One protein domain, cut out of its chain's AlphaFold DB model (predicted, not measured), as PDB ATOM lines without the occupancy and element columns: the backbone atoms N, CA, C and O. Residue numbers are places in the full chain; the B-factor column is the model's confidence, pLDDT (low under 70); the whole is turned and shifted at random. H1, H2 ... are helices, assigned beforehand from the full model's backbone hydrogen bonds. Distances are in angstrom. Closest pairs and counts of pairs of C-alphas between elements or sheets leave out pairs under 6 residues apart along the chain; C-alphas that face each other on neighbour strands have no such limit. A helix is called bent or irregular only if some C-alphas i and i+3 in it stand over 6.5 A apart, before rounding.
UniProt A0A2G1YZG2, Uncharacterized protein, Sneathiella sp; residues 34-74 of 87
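Overview. This is residues 34 to 74 of the 87 residues of an uncharacterized protein of Sneathiella sp (UniProt A0A2G1YZG2). One long helix, H2, makes the shaft of a stretched Z, with a short helix at each end: H1 at its first end and H3 at its last, set off to opposite sides of H2. There is no packed core: H1 meets H2 only at the corner by their link, H3 turns steeply away from H2, and residues 47 to 54 of H2 stand free. The printed part has 41 residues, with three named helices in the order H1, H2, H3 and no named strand, and its class is all helix. It is only just extended, close to loose, with a radius of gyration of the C-alphas of 13.7 A, and its C-alphas span 38 by 18 by 8 A.

Along the chain. H1 is residues 34 to 38, and its first C-alpha, that of Arg 34, is at (158.132, 190.731, 158.670). A tight link of 4 residues leads to H2, residues 43 to 61, which runs 26.7 A from C-alpha 43 at (166.413, 194.801, 158.075) to C-alpha 61 at (170.371, 187.518, 183.478). A tight link of 5 residues follows. H3 is residues 67 to 74, 11.4 A from first to last C-alpha, and ends at C-alpha 74 at (185.876, 195.155, 176.701). H3 is neither bent nor irregular, but only just: C-alphas 67 and 70 are 6.1 A apart.

Arrangement. H1 and H2 only just touch, and only at the corner by their link, with 3 pairs of C-alphas within 8 A. Their closest C-alphas are those of Cys 36 and Phe 46, 6.6 A apart, and H2 touches H1 with residues 43 to 46 alone. H2 and H3 are close but not clearly touching; their closest C-alphas are those of Glu 59 and Ala 67, 5.6 A apart. H2 and H3 run opposite ways at a steep tilt of 69 degrees, only just short of about perpendicular. H1 and H3 are apart. In H1 and H2 every O i to N i+4 pair is within hydrogen-bond range; in H3 3 of 4 are.

Size, cuts and confidence. The outline is a rod. The two C-alphas farthest apart are those of Glu 38 and Glu 72, at 39.0 A, and the first and last printed C-alphas, those of Arg 34 and Ala 74, are 33.4 A apart. The printed part has no cut, and neither link is long. The mean pLDDT of the printed part is 80.6; residues 61 to 74 are under 70, and the mean of H3 is 60.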
ATOM      1  N   ARG A  34     159.244 190.382 159.575       98.00
ATOM      2  CA  ARG A  34     158.132 190.731 158.670       98.00
ATOM      3  C   ARG A  34     157.367 191.941 159.191       98.00
ATOM      4  O   ARG A  34     157.175 192.875 158.427       98.00
ATOM      5  N   ASP A  35     157.031 191.952 160.479       98.19
ATOM      6  CA  ASP A  35     156.314 193.061 161.114       98.19
ATOM      7  C   ASP A  35     157.115 194.380 160.995       98.19
ATOM      8  O   ASP A  35     156.550 195.431 160.697       98.19
ATOM      9  N   CYS A  36     158.448 194.334 161.144       97.88
ATOM     10  CA  CYS A  36     159.327 195.484 160.906       97.88
ATOM     11  C   CYS A  36     159.260 195.978 159.455       97.88
ATOM     12  O   CYS A  36     159.098 197.177 159.228       97.88
ATOM     13  N   LEU A  37     159.350 195.070 158.479       97.38
ATOM     14  CA  LEU A  37     159.274 195.422 157.058       97.38
ATOM     15  C   LEU A  37     157.902 196.012 156.694       97.38
ATOM     16  O   LEU A  37     157.833 196.993 155.957       97.38
ATOM     17  N   GLU A  38     156.815 195.458 157.236       98.31
ATOM     18  CA  GLU A  38     155.450 195.975 157.060       98.31
ATOM     19  C   GLU A  38     155.269 197.368 157.682       98.31
ATOM     20  O   GLU A  38     154.532 198.196 157.146       98.31
ATOM     21  N   ALA A  39     155.992 197.662 158.764       97.94
ATOM     22  CA  ALA A  39     156.052 198.986 159.381       97.94
ATOM     23  C   ALA A  39     156.973 199.981 158.639       97.94
ATOM     24  O   ALA A  39     157.122 201.120 159.082       97.94
ATOM     25  N   GLY A  40     157.596 199.576 157.526       97.94
ATOM     26  CA  GLY A  40     158.525 200.404 156.751       97.94
ATOM     27  C   GLY A  40     159.935 200.495 157.340       97.94
ATOM     28  O   GLY A  40     160.711 201.355 156.927       97.94
ATOM     29  N   LEU A  41     160.279 199.634 158.301       97.88
ATOM     30  CA  LEU A  41     161.624 199.535 158.859       97.88
ATOM     31  C   LEU A  41     162.478 198.592 158.015       97.88
ATOM     32  O   LEU A  41     162.035 197.528 157.589       97.88
ATOM     33  N   GLU A  42     163.740 198.957 157.826       97.25
ATOM     34  CA  GLU A  42     164.700 198.111 157.117       97.25
ATOM     35  C   GLU A  42     165.233 196.976 158.006       97.25
ATOM     36  O   GLU A  42     165.141 197.010 159.239       97.25
ATOM     37  N   ARG A  43     165.840 195.965 157.378       94.56
ATOM     38  CA  ARG A  43     166.413 194.801 158.075       94.56
ATOM     39  C   ARG A  43     167.501 195.212 159.073       94.56
ATOM     40  O   ARG A  43     167.671 194.563 160.105       94.56
ATOM     41  N   GLU A  44     168.226 196.276 158.776       96.94
ATOM     42  CA  GLU A  44     169.274 196.876 159.591       96.94
ATOM     43  C   GLU A  44     168.709 197.344 160.939       96.94
ATOM     44  O   GLU A  44     169.284 197.038 161.985       96.94
ATOM     45  N   HIS A  45     167.532 197.980 160.937       97.31
ATOM     46  CA  HIS A  45     166.835 198.404 162.156       97.31
ATOM     47  C   HIS A  45     166.404 197.206 163.005       97.31
ATOM     48  O   HIS A  45     166.618 197.196 164.217       97.31
ATOM     49  N   PHE A  46     165.844 196.171 162.370       97.12
ATOM     50  CA  PHE A  46     165.511 194.916 163.050       97.12
ATOM     51  C   PHE A  46     166.752 194.293 163.702       97.12
ATOM     52  O   PHE A  46     166.726 193.929 164.874       97.12
ATOM     53  N   THR A  47     167.858 194.221 162.960       95.38
ATOM     54  CA  THR A  47     169.109 193.602 163.420       95.38
ATOM     55  C   THR A  47     169.687 194.353 164.617       95.38
ATOM     56  O   THR A  47     170.026 193.734 165.626       95.38
ATOM     57  N   ALA A  48     169.731 195.687 164.547       95.56
ATOM     58  CA  ALA A  48     170.159 196.529 165.660       95.56
ATOM     59  C   ALA A  48     169.266 196.337 166.901       95.56
ATOM     60  O   ALA A  48     169.776 196.189 168.011       95.56
ATOM     61  N   GLY A  49     167.942 196.264 166.713       95.31
ATOM     62  CA  GLY A  49     166.983 196.010 167.792       95.31
ATOM     63  C   GLY A  49     167.168 194.646 168.466       95.31
ATOM     64  O   GLY A  49     167.147 194.560 169.696       95.31
ATOM     65  N   VAL A  50     167.405 193.587 167.684       95.00
ATOM     66  CA  VAL A  50     167.692 192.240 168.209       95.00
ATOM     67  C   VAL A  50     168.966 192.241 169.051       95.00
ATOM     68  O   VAL A  50     168.940 191.749 170.177       95.00
ATOM     69  N   ILE A  51     170.057 192.831 168.549       92.94
ATOM     70  CA  ILE A  51     171.337 192.895 169.273       92.94
ATOM     71  C   ILE A  51     171.173 193.655 170.593       92.94
ATOM     72  O   ILE A  51     171.556 193.137 171.641       92.94
ATOM     73  N   ALA A  52     170.544 194.834 170.567       90.38
ATOM     74  CA  ALA A  52     170.304 195.628 171.771       90.38
ATOM     75  C   ALA A  52     169.478 194.858 172.815       90.38
ATOM     76  O   ALA A  52     169.807 194.855 174.001       90.38
ATOM     77  N   THR A  53     168.446 194.137 172.367       88.81
ATOM     78  CA  THR A  53     167.599 193.319 173.247       88.81
ATOM     79  C   THR A  53     168.375 192.146 173.850       88.81
ATOM     80  O   THR A  53     168.220 191.852 175.033       88.81
ATOM     81  N   MET A  54     169.230 191.480 173.066       88.19
ATOM     82  CA  MET A  54     170.081 190.397 173.566       88.19
ATOM     83  C   MET A  54     171.086 190.907 174.600       88.19
ATOM     84  O   MET A  54     171.227 190.286 175.650       88.19
ATOM     85  N   MET A  55     171.731 192.051 174.350       85.88
ATOM     86  CA  MET A  55     172.645 192.677 175.314       85.88
ATOM     87  C   MET A  55     171.930 192.984 176.635       85.88
ATOM     88  O   MET A  55     172.386 192.562 177.694       85.88
ATOM     89  N   GLN A  56     170.751 193.606 176.570       79.25
ATOM     90  CA  GLN A  56     169.946 193.905 177.755       79.25
ATOM     91  C   GLN A  56     169.501 192.636 178.509       79.25
ATOM     92  O   GLN A  56     169.484 192.603 179.743       79.25
ATOM     93  N   ALA A  57     169.135 191.575 177.785       81.62
ATOM     94  CA  ALA A  57     168.753 190.300 178.389       81.62
ATOM     95  C   ALA A  57     169.935 189.637 179.115       81.62
ATOM     96  O   ALA A  57     169.754 189.099 180.209       81.62
ATOM     97  N   VAL A  58     171.142 189.721 178.547       80.75
ATOM     98  CA  VAL A  58     172.380 189.231 179.171       80.75
ATOM     99  C   VAL A  58     172.694 190.017 180.445       80.75
ATOM    100  O   VAL A  58     172.908 189.405 181.490       80.75
ATOM    101  N   GLU A  59     172.636 191.349 180.396       73.19
ATOM    102  CA  GLU A  59     172.826 192.216 181.570       73.19
ATOM    103  C   GLU A  59     171.815 191.911 182.687       73.19
ATOM    104  O   GLU A  59     172.155 191.883 183.869       73.19
ATOM    105  N   THR A  60     170.562 191.633 182.318       73.88
ATOM    106  CA  THR A  60     169.514 191.270 183.279       73.88
ATOM    107  C   THR A  60     169.766 189.886 183.883       73.88
ATOM    108  O   THR A  60     169.644 189.707 185.096       73.88
ATOM    109  N   SER A  61     170.135 188.903 183.053       65.56
ATOM    110  CA  SER A  61     170.371 187.518 183.478       65.56
ATOM    111  C   SER A  61     171.574 187.378 184.405       65.56
ATOM    112  O   SER A  61     171.564 186.521 185.285       65.56
ATOM    113  N   LEU A  62     172.608 188.193 184.217       60.56
ATOM    114  CA  LEU A  62     173.798 188.203 185.068       60.56
ATOM    115  C   LEU A  62     173.571 188.973 186.388       60.56
ATOM    116  O   LEU A  62     174.477 189.062 187.217       60.56
ATOM    117  N   GLY A  63     172.355 189.495 186.609       51.88
ATOM    118  CA  GLY A  63     172.004 190.367 187.725       51.88
ATOM    119  C   GLY A  63     172.608 191.753 187.519       51.88
ATOM    120  O   GLY A  63     173.763 191.865 187.112       51.88
ATOM    121  N   GLY A  64     171.852 192.817 187.811       55.00
ATOM    122  CA  GLY A  64     172.167 194.227 187.496       55.00
ATOM    123  C   GLY A  64     173.494 194.818 188.016       55.00
ATOM    124  O   GLY A  64     173.669 196.028 187.976       55.00
ATOM    125  N   ASN A  65     174.426 193.990 188.488       53.38
ATOM    126  CA  ASN A  65     175.816 194.306 188.805       53.38
ATOM    127  C   ASN A  65     176.796 194.055 187.630       53.38
ATOM    128  O   ASN A  65     177.993 194.271 187.775       53.38
ATOM    129  N   SER A  66     176.320 193.565 186.480       51.94
ATOM    130  CA  SER A  66     177.154 193.081 185.361       51.94
ATOM    131  C   SER A  66     177.120 193.948 184.096       51.94
ATOM    132  O   SER A  66     177.900 193.697 183.178       51.94
ATOM    133  N   ALA A  67     176.334 195.033 184.078       54.28
ATOM    134  CA  ALA A  67     176.502 196.104 183.087       54.28
ATOM    135  C   ALA A  67     177.945 196.665 183.104       54.28
ATOM    136  O   ALA A  67     178.482 197.046 182.069       54.28
ATOM    137  N   GLY A  68     178.615 196.618 184.266       57.66
ATOM    138  CA  GLY A  68     180.047 196.898 184.391       57.66
ATOM    139  C   GLY A  68     180.957 195.765 183.904       57.66
ATOM    140  O   GLY A  68     182.017 196.045 183.370       57.66
ATOM    141  N   ALA A  69     180.546 194.495 183.995       60.69
ATOM    142  CA  ALA A  69     181.403 193.347 183.680       60.69
ATOM    143  C   ALA A  69     181.678 193.190 182.173       60.69
ATOM    144  O   ALA A  69     182.785 192.831 181.784       60.69
ATOM    145  N   LEU A  70     180.699 193.486 181.306       59.50
ATOM    146  CA  LEU A  70     180.924 193.506 179.852       59.50
ATOM    147  C   LEU A  70     181.807 194.689 179.431       59.50
ATOM    148  O   LEU A  70     182.668 194.532 178.568       59.50
ATOM    149  N   GLN A  71     181.638 195.848 180.076       62.88
ATOM    150  CA  GLN A  71     182.512 197.006 179.891       62.88
ATOM    151  C   GLN A  71     183.932 196.726 180.402       62.88
ATOM    152  O   GLN A  71     184.890 197.059 179.718       62.88
ATOM    153  N   GLU A  72     184.084 196.058 181.545       60.12
ATOM    154  CA  GLU A  72     185.370 195.616 182.088       60.12
ATOM    155  C   GLU A  72     186.036 194.583 181.178       60.12
ATOM    156  O   GLU A  72     187.229 194.690 180.924       60.12
ATOM    157  N   MET A  73     185.290 193.625 180.619       63.53
ATOM    158  CA  MET A  73     185.829 192.674 179.639       63.53
ATOM    159  C   MET A  73     186.255 193.360 178.336       63.53
ATOM    160  O   MET A  73     187.326 193.052 177.814       63.53
ATOM    161  N   ALA A  74     185.483 194.332 177.844       63.16
ATOM    162  CA  ALA A  74     185.876 195.155 176.701       63.16
ATOM    163  C   ALA A  74     187.114 196.023 177.011       63.16
ATOM    164  O   ALA A  74     188.007 196.138 176.175       63.16
TER     165      ALA A  74